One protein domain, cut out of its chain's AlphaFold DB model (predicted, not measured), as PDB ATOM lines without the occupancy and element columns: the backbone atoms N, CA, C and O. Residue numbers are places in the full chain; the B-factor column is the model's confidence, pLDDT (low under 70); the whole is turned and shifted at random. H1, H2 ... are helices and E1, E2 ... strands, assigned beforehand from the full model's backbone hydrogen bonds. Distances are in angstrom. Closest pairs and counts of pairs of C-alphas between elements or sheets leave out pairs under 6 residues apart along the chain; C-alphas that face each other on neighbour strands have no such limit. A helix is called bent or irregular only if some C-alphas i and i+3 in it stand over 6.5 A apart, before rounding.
ATOM      1  N   ARG A   2     -14.700  30.675   1.217       82.25
ATOM      2  CA  ARG A   2     -15.843  31.455   1.760       82.25
ATOM      3  C   ARG A   2     -17.194  31.272   1.053       82.25
ATOM      4  O   ARG A   2     -18.245  31.423   1.657       82.25
ATOM      5  N   TRP A   3     -17.167  30.978  -0.239       80.81
ATOM      6  CA  TRP A   3     -18.349  30.788  -1.077       80.81
ATOM      7  C   TRP A   3     -19.024  29.438  -0.813       80.81
ATOM      8  O   TRP A   3     -20.247  29.379  -0.737       80.81
ATOM      9  N   ALA A   4     -18.237  28.380  -0.592       83.69
ATOM     10  CA  ALA A   4     -18.760  27.083  -0.179       83.69
ATOM     11  C   ALA A   4     -19.352  27.141   1.237       83.69
ATOM     12  O   ALA A   4     -20.460  26.661   1.453       83.69
ATOM     13  N   GLU A   5     -18.662  27.802   2.169       87.69
ATOM     14  CA  GLU A   5     -19.163  28.035   3.532       87.69
ATOM     15  C   GLU A   5     -20.474  28.829   3.535       87.69
ATOM     16  O   GLU A   5     -21.424  28.446   4.213       87.69
ATOM     17  N   ALA A   6     -20.564  29.902   2.744       91.38
ATOM     18  CA  ALA A   6     -21.786  30.695   2.631       91.38
ATOM     19  C   ALA A   6     -22.950  29.889   2.030       91.38
ATOM     20  O   ALA A   6     -24.069  29.967   2.532       91.38
ATOM     21  N   ALA A   7     -22.696  29.093   0.986       89.56
ATOM     22  CA  ALA A   7     -23.712  28.235   0.375       89.56
ATOM     23  C   ALA A   7     -24.208  27.154   1.348       89.56
ATOM     24  O   ALA A   7     -25.414  26.924   1.461       89.56
ATOM     25  N   HIS A   8     -23.290  26.538   2.099       91.81
ATOM     26  CA  HIS A   8     -23.644  25.599   3.159       91.81
ATOM     27  C   HIS A   8     -24.473  26.305   4.242       91.81
ATOM     28  O   HIS A   8     -25.596  25.884   4.519       91.81
ATOM     29  N   GLY A   9     -24.025  27.450   4.759       92.31
ATOM     30  CA  GLY A   9     -24.762  28.240   5.753       92.31
ATOM     31  C   GLY A   9     -26.157  28.697   5.298       92.31
ATOM     32  O   GLY A   9     -27.064  28.798   6.118       92.31
ATOM     33  N   ALA A  10     -26.361  28.902   3.994       94.31
ATOM     34  CA  ALA A  10     -27.646  29.285   3.405       94.31
ATOM     35  C   ALA A  10     -28.636  28.118   3.207       94.31
ATOM     36  O   ALA A  10     -29.743  28.340   2.722       94.31
ATOM     37  N   GLY A  11     -28.264  26.883   3.555       92.44
ATOM     38  CA  GLY A  11     -29.155  25.723   3.416       92.44
ATOM     39  C   GLY A  11     -29.150  25.059   2.031       92.44
ATOM     40  O   GLY A  11     -30.011  24.228   1.770       92.44
ATOM     41  N   LEU A  12     -28.195  25.382   1.150       92.44
ATOM     42  CA  LEU A  12     -28.081  24.760  -0.178       92.44
ATOM     43  C   LEU A  12     -27.368  23.400  -0.140       92.44
ATOM     44  O   LEU A  12     -26.467  23.187   0.667       92.44
ATOM     45  N   ASP A  13     -27.702  22.500  -1.062       91.12
ATOM     46  CA  ASP A  13     -27.137  21.139  -1.109       91.12
ATOM     47  C   ASP A  13     -25.764  21.047  -1.790       91.12
ATOM     48  O   ASP A  13     -25.097  20.012  -1.735       91.12
ATOM     49  N   GLY A  14     -25.318  22.126  -2.433       90.38
ATOM     50  CA  GLY A  14     -24.073  22.139  -3.182       90.38
ATOM     51  C   GLY A  14     -23.857  23.411  -3.988       90.38
ATOM     52  O   GLY A  14     -24.532  24.425  -3.803       90.38
ATOM     53  N   LEU A  15     -22.898  23.338  -4.904       90.12
ATOM     54  CA  LEU A  15     -22.488  24.401  -5.806       90.12
ATOM     55  C   LEU A  15     -22.480  23.871  -7.238       90.12
ATOM     56  O   LEU A  15     -22.086  22.735  -7.500       90.12
ATOM     57  N   VAL A  16     -22.855  24.733  -8.175       90.31
ATOM     58  CA  VAL A  16     -22.623  24.505  -9.597       90.31
ATOM     59  C   VAL A  16     -21.706  25.593 -10.118       90.31
ATOM     60  O   VAL A  16     -21.908  26.779  -9.853       90.31
ATOM     61  N   TRP A  17     -20.686  25.188 -10.860       85.19
ATOM     62  CA  TRP A  17     -19.740  26.101 -11.473       85.19
ATOM     63  C   TRP A  17     -19.543  25.754 -12.943       85.19
ATOM     64  O   TRP A  17     -19.440  24.586 -13.309       85.19
ATOM     65  N   MET A  18     -19.480  26.780 -13.787       84.56
ATOM     66  CA  MET A  18     -18.994  26.648 -15.157       84.56
ATOM     67  C   MET A  18     -17.683  27.396 -15.284       84.56
ATOM     68  O   MET A  18     -17.569  28.546 -14.849       84.56
ATOM     69  N   SER A  19     -16.711  26.751 -15.919       77.19
ATOM     70  CA  SER A  19     -15.460  27.411 -16.247       77.19
ATOM     71  C   SER A  19     -15.715  28.523 -17.257       77.19
ATOM     72  O   SER A  19     -16.429  28.343 -18.239       77.19
ATOM     73  N   ARG A  20     -15.066  29.674 -17.062       76.88
ATOM     74  CA  ARG A  20     -15.050  30.730 -18.085       76.88
ATOM     75  C   ARG A  20     -14.352  30.277 -19.373       76.88
ATOM     76  O   ARG A  20     -14.626  30.844 -20.422       76.88
ATOM     77  N   HIS A  21     -13.476  29.276 -19.286       72.50
ATOM     78  CA  HIS A  21     -12.740  28.717 -20.423       72.50
ATOM     79  C   HIS A  21     -13.436  27.508 -21.070       72.50
ATOM     80  O   HIS A  21     -13.182  27.241 -22.238       72.50
ATOM     81  N   CYS A  22     -14.333  26.825 -20.350       67.44
ATOM     82  CA  CYS A  22     -15.190  25.751 -20.871       67.44
ATOM     83  C   CYS A  22     -16.634  26.038 -20.445       67.44
ATOM     84  O   CYS A  22     -17.073  25.610 -19.375       67.44
ATOM     85  N   ASN A  23     -17.332  26.849 -21.243       78.00
ATOM     86  CA  ASN A  23     -18.673  27.363 -20.947       78.00
ATOM     87  C   ASN A  23     -19.810  26.441 -21.428       78.00
ATOM     88  O   ASN A  23     -20.974  26.838 -21.417       78.00
ATOM     89  N   ASP A  24     -19.466  25.235 -21.861       83.38
ATOM     90  CA  ASP A  24     -20.358  24.197 -22.369       83.38
ATOM     91  C   ASP A  24     -20.645  23.095 -21.334       83.38
ATOM     92  O   ASP A  24     -21.609  22.343 -21.485       83.38
ATOM     93  N   ALA A  25     -19.863  23.028 -20.252       80.44
ATOM     94  CA  ALA A  25     -19.990  22.026 -19.201       80.44
ATOM     95  C   ALA A  25     -20.096  22.645 -17.798       80.44
ATOM     96  O   ALA A  25     -19.443  23.635 -17.457       80.44
ATOM     97  N   LYS A  26     -20.915  22.010 -16.950       85.75
ATOM     98  CA  LYS A  26     -21.108  22.359 -15.535       85.75
ATOM     99  C   LYS A  26     -20.426  21.336 -14.639       85.75
ATOM    100  O   LYS A  26     -20.691  20.142 -14.755       85.75
ATOM    101  N   ALA A  27     -19.616  21.817 -13.706       86.00
ATOM    102  CA  ALA A  27     -19.147  21.046 -12.568       86.00
ATOM    103  C   ALA A  27     -20.145  21.203 -11.415       86.00
ATOM    104  O   ALA A  27     -20.416  22.321 -10.974       86.00
ATOM    105  N   TYR A  28     -20.687  20.086 -10.935       87.31
ATOM    106  CA  TYR A  28     -21.556  20.041  -9.761       87.31
ATOM    107  C   TYR A  28     -20.772  19.485  -8.578       87.31
ATOM    108  O   TYR A  28     -20.105  18.458  -8.699       87.31
ATOM    109  N   VAL A  29     -20.859  20.162  -7.440       87.50
ATOM    110  CA  VAL A  29     -20.214  19.764  -6.190       87.50
ATOM    111  C   VAL A  29     -21.282  19.732  -5.111       87.50
ATOM    112  O   VAL A  29     -21.932  20.742  -4.871       87.50
ATOM    113  N   PHE A  30     -21.464  18.588  -4.463       88.75
ATOM    114  CA  PHE A  30     -22.488  18.397  -3.438       88.75
ATOM    115  C   PHE A  30     -21.870  18.301  -2.048       88.75
ATOM    116  O   PHE A  30     -20.779  17.752  -1.880       88.75
ATOM    117  N   PHE A  31     -22.583  18.806  -1.045       89.06
ATOM    118  CA  PHE A  31     -22.186  18.656   0.348       89.06
ATOM    119  C   PHE A  31     -22.596  17.273   0.855       89.06
ATOM    120  O   PHE A  31     -23.774  16.901   0.844       89.06
ATOM    121  N   GLY A  32     -21.601  16.489   1.271       84.81
ATOM    122  CA  GLY A  32     -21.781  15.081   1.626       84.81
ATOM    123  C   GLY A  32     -22.746  14.856   2.791       84.81
ATOM    124  O   GLY A  32     -23.479  13.874   2.774       84.81
ATOM    125  N   ASP A  33     -22.804  15.774   3.755       88.06
ATOM    126  CA  ASP A  33     -23.722  15.749   4.901       88.06
ATOM    127  C   ASP A  33     -25.190  15.988   4.510       88.06
ATOM    128  O   ASP A  33     -26.092  15.564   5.230       88.06
ATOM    129  N   ARG A  34     -25.442  16.622   3.358       86.81
ATOM    130  CA  ARG A  34     -26.799  16.910   2.857       86.81
ATOM    131  C   ARG A  34     -27.274  15.907   1.820       86.81
ATOM    132  O   ARG A  34     -28.436  15.518   1.807       86.81
ATOM    133  N   CYS A  35     -26.357  15.439   0.978       86.25
ATOM    134  CA  CYS A  35     -26.674  14.560  -0.143       86.25
ATOM    135  C   CYS A  35     -26.414  13.069   0.132       86.25
ATOM    136  O   CYS A  35     -26.514  12.267  -0.797       86.25
ATOM    137  N   THR A  36     -26.114  12.665   1.375       79.62
ATOM    138  CA  THR A  36     -25.578  11.326   1.718       79.62
ATOM    139  C   THR A  36     -26.406  10.145   1.193       79.62
ATOM    140  O   THR A  36     -25.870   9.063   0.988       79.62
ATOM    141  N   LYS A  37     -27.719  10.323   1.001       83.25
ATOM    142  CA  LYS A  37     -28.641   9.282   0.502       83.25
ATOM    143  C   LYS A  37     -29.311   9.634  -0.826       83.25
ATOM    144  O   LYS A  37     -30.081   8.834  -1.346       83.25
ATOM    145  N   ALA A  38     -29.060  10.833  -1.342       84.25
ATOM    146  CA  ALA A  38     -29.670  11.316  -2.575       84.25
ATOM    147  C   ALA A  38     -28.881  10.877  -3.816       84.25
ATOM    148  O   ALA A  38     -29.437  10.811  -4.909       84.25
ATOM    149  N   LEU A  39     -27.589  10.576  -3.648       82.00
ATOM    150  CA  LEU A  39     -26.674  10.231  -4.728       82.00
ATOM    151  C   LEU A  39     -25.956   8.920  -4.413       82.00
ATOM    152  O   LEU A  39     -25.509   8.698  -3.289       82.00
ATOM    153  N   ALA A  40     -25.823   8.066  -5.425       80.19
ATOM    154  CA  ALA A  40     -24.945   6.907  -5.372       80.19
ATOM    155  C   ALA A  40     -23.581   7.304  -5.941       80.19
ATOM    156  O   ALA A  40     -23.491   7.789  -7.068       80.19
ATOM    157  N   GLN A  41     -22.521   7.109  -5.159       75.31
ATOM    158  CA  GLN A  41     -21.165   7.276  -5.663       75.31
ATOM    159  C   GLN A  41     -20.883   6.173  -6.684       75.31
ATOM    160  O   GLN A  41     -21.082   5.000  -6.380       75.31
ATOM    161  N   ASP A  42     -20.409   6.540  -7.873       80.69
ATOM    162  CA  ASP A  42     -19.884   5.576  -8.837       80.69
ATOM    163  C   ASP A  42     -18.449   5.198  -8.427       80.69
ATOM    164  O   ASP A  42     -17.535   6.020  -8.568       80.69
ATOM    165  N   PRO A  43     -18.214   3.977  -7.909       72.81
ATOM    166  CA  PRO A  43     -16.888   3.567  -7.471       72.81
ATOM    167  C   PRO A  43     -15.920   3.360  -8.644       72.81
ATOM    168  O   PRO A  43     -14.717   3.326  -8.414       72.81
ATOM    169  N   SER A  44     -16.408   3.252  -9.889       80.25
ATOM    170  CA  SER A  44     -15.550   3.105 -11.074       80.25
ATOM    171  C   SER A  44     -14.836   4.403 -11.470       80.25
ATOM    172  O   SER A  44     -13.776   4.354 -12.090       80.25
ATOM    173  N   HIS A  45     -15.375   5.553 -11.054       70.00
ATOM    174  CA  HIS A  45     -14.805   6.883 -11.296       70.00
ATOM    175  C   HIS A  45     -14.328   7.577 -10.013       70.00
ATOM    176  O   HIS A  45     -13.869   8.720 -10.050       70.00
ATOM    177  N   ALA A  46     -14.424   6.905  -8.866       69.38
ATOM    178  CA  ALA A  46     -14.017   7.459  -7.587       69.38
ATOM    179  C   ALA A  46     -12.495   7.395  -7.405       69.38
ATOM    180  O   ALA A  46     -11.889   6.328  -7.485       69.38
ATOM    181  N   ARG A  47     -11.884   8.531  -7.059       72.44
ATOM    182  CA  ARG A  47     -10.547   8.570  -6.460       72.44
ATOM    183  C   ARG A  47     -10.654   9.173  -5.068       72.44
ATOM    184  O   ARG A  47     -11.228  10.246  -4.894       72.44
ATOM    185  N   ILE A  48     -10.132   8.459  -4.079       70.12
ATOM    186  CA  ILE A  48     -10.077   8.930  -2.697       70.12
ATOM    187  C   ILE A  48      -8.785   9.728  -2.556       70.12
ATOM    188  O   ILE A  48      -7.719   9.173  -2.771       70.12
ATOM    189  N   PHE A  49      -8.871  11.005  -2.187       71.00
ATOM    190  CA  PHE A  49      -7.701  11.824  -1.863       71.00
ATOM    191  C   PHE A  49      -7.276  11.556  -0.419       71.00
ATOM    192  O   PHE A  49      -7.600  12.329   0.480       71.00
ATOM    193  N   ALA A  50      -6.618  10.421  -0.190       70.62
ATOM    194  CA  ALA A  50      -6.214   9.996   1.152       70.62
ATOM    195  C   ALA A  50      -4.698  10.018   1.363       70.62
ATOM    196  O   ALA A  50      -4.255   9.922   2.507       70.62
ATOM    197  N   GLY A  51      -3.896  10.137   0.297       76.62
ATOM    198  CA  GLY A  51      -2.447  10.102   0.436       76.62
ATOM    199  C   GLY A  51      -1.662  10.976  -0.542       76.62
ATOM    200  O   GLY A  51      -2.218  11.554  -1.481       76.62
ATOM    201  N   PRO A  52      -0.330  11.037  -0.355       78.06
ATOM    202  CA  PRO A  52       0.562  11.864  -1.171       78.06
ATOM    203  C   PRO A  52       0.513  11.537  -2.673       78.06
ATOM    204  O   PRO A  52       0.687  12.416  -3.512       78.06
ATOM    205  N   ALA A  53       0.236  10.279  -3.031       82.50
ATOM    206  CA  ALA A  53       0.108   9.858  -4.426       82.50
ATOM    207  C   ALA A  53      -1.094  10.507  -5.138       82.50
ATOM    208  O   ALA A  53      -1.026  10.786  -6.335       82.50
ATOM    209  N   ASP A  54      -2.181  10.784  -4.414       82.56
ATOM    210  CA  ASP A  54      -3.361  11.448  -4.973       82.56
ATOM    211  C   ASP A  54      -3.108  12.940  -5.199       82.56
ATOM    212  O   ASP A  54      -3.590  13.512  -6.178       82.56
ATOM    213  N   GLN A  55      -2.305  13.554  -4.326       79.12
ATOM    214  CA  GLN A  55      -1.846  14.933  -4.492       79.12
ATOM    215  C   GLN A  55      -0.937  15.084  -5.711       79.12
ATOM    216  O   GLN A  55      -1.164  15.981  -6.518       79.12
ATOM    217  N   LEU A  56       0.045  14.192  -5.883       86.69
ATOM    218  CA  LEU A  56       0.915  14.196  -7.065       86.69
ATOM    219  C   LEU A  56       0.107  14.025  -8.353       86.69
ATOM    220  O   LEU A  56       0.276  14.795  -9.293       86.69
ATOM    221  N   TRP A  57      -0.850  13.093  -8.360       87.06
ATOM    222  CA  TRP A  57      -1.765  12.932  -9.488       87.06
ATOM    223  C   TRP A  57      -2.545  14.217  -9.796       87.06
ATOM    224  O   TRP A  57      -2.717  14.561 -10.964       87.06
ATOM    225  N   LEU A  58      -3.021  14.933  -8.771       84.06
ATOM    226  CA  LEU A  58      -3.775  16.173  -8.966       84.06
ATOM    227  C   LEU A  58      -2.894  17.280  -9.547       84.06
ATOM    228  O   LEU A  58      -3.330  17.972 -10.463       84.06
ATOM    229  N   ILE A  59      -1.660  17.412  -9.053       87.25
ATOM    230  CA  ILE A  59      -0.660  18.348  -9.584       87.25
ATOM    231  C   ILE A  59      -0.422  18.057 -11.067       87.25
ATOM    232  O   ILE A  59      -0.603  18.944 -11.902       87.25
ATOM    233  N   ASP A  60      -0.115  16.804 -11.408       88.50
ATOM    234  CA  ASP A  60       0.137  16.386 -12.788       88.50
ATOM    235  C   ASP A  60      -1.086  16.613 -13.683       88.50
ATOM    236  O   ASP A  60      -0.966  16.998 -14.849       88.50
ATOM    237  N   ARG A  61      -2.293  16.413 -13.141       84.56
ATOM    238  CA  ARG A  61      -3.540  16.624 -13.877       84.56
ATOM    239  C   ARG A  61      -3.828  18.102 -14.136       84.56
ATOM    240  O   ARG A  61      -4.381  18.424 -15.189       84.56
ATOM    241  N   CYS A  62      -3.483  18.981 -13.199       84.50
ATOM    242  CA  CYS A  62      -3.733  20.419 -13.266       84.50
ATOM    243  C   CYS A  62      -2.640  21.198 -14.018       84.50
ATOM    244  O   CYS A  62      -2.939  22.252 -14.582       84.50
ATOM    245  N   ALA A  63      -1.416  20.667 -14.103       85.38
ATOM    246  CA  ALA A  63      -0.284  21.333 -14.747       85.38
ATOM    247  C   ALA A  63      -0.547  21.765 -16.211       85.38
ATOM    248  O   ALA A  63      -0.277  22.924 -16.532       85.38
ATOM    249  N   PRO A  64      -1.146  20.937 -17.098       86.06
ATOM    250  CA  PRO A  64      -1.460  21.354 -18.470       86.06
ATOM    251  C   PRO A  64      -2.521  22.458 -18.558       86.06
ATOM    252  O   PRO A  64      -2.642  23.116 -19.586       86.06
ATOM    253  N   LEU A  65      -3.316  22.639 -17.500       80.50
ATOM    254  CA  LEU A  65      -4.352  23.668 -17.409       80.50
ATOM    255  C   LEU A  65      -3.824  24.964 -16.776       80.50
ATOM    256  O   LEU A  65      -4.604  25.894 -16.581       80.50
ATOM    257  N   HIS A  66      -2.527  25.019 -16.442       81.69
ATOM    258  CA  HIS A  66      -1.900  26.117 -15.703       81.69
ATOM    259  C   HIS A  66      -2.629  26.442 -14.391       81.69
ATOM    260  O   HIS A  66      -2.770  27.602 -14.008       81.69
TER     261      HIS A  66
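AT A GLANCE: This is residues 2 to 66 of the 74 residues of the protein "RES domain-containing protein" of Mycobacterium parascrofulaceum ATCC BAA-614 (UniProt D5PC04). A hairpin of two strands, E1 and E2, has helices H1 and H2 near its open end, and a long link carries the chain across an empty gap to H3, set off by itself. The 65 printed residues hold H1, E1, E2, H2 and H3 in that order, class mixed, helices and strands. The whole is loose, radius of gyration of the C-alphas 14.4 A, spanning 35 by 29 by 23 A.

IN THESE COORDINATES: H1, residues 2 to 9, begins at C-alpha (-15.843, 31.455, 1.760). E1 is residues 14 to 18, 13.8 A; E2 26 to 30, 12.8 A; H2 32 to 35. H3, residues 52 to 65, 20.7 A, ends at C-alpha (-4.352, 23.668, -17.409); it is irregular, but only just: C-alphas 61 and 64 are 6.9 A apart.

HOW THE PARTS SIT: The hairpin strands are antiparallel at 164 degrees, N 15 and O 29 within hydrogen-bond range at 2.8 A. The closest C-alphas of H1 and E1, Ala 7 and Gly 14, are 7.1 A apart. H2 follows E2 by a tight link. H3 is apart from H1, E1, E2 and H2. Every O i to N i+4 pair is within range in H1, 8 of 10 in H3; H2 is too short for one.

THE WHOLE: The C-alphas farthest apart, Gly 11 and Pro 64, are 35.6 A apart. The printed part has no cut; H2 to H3 is a long link. Residues 22 and 46 have pLDDT under 70.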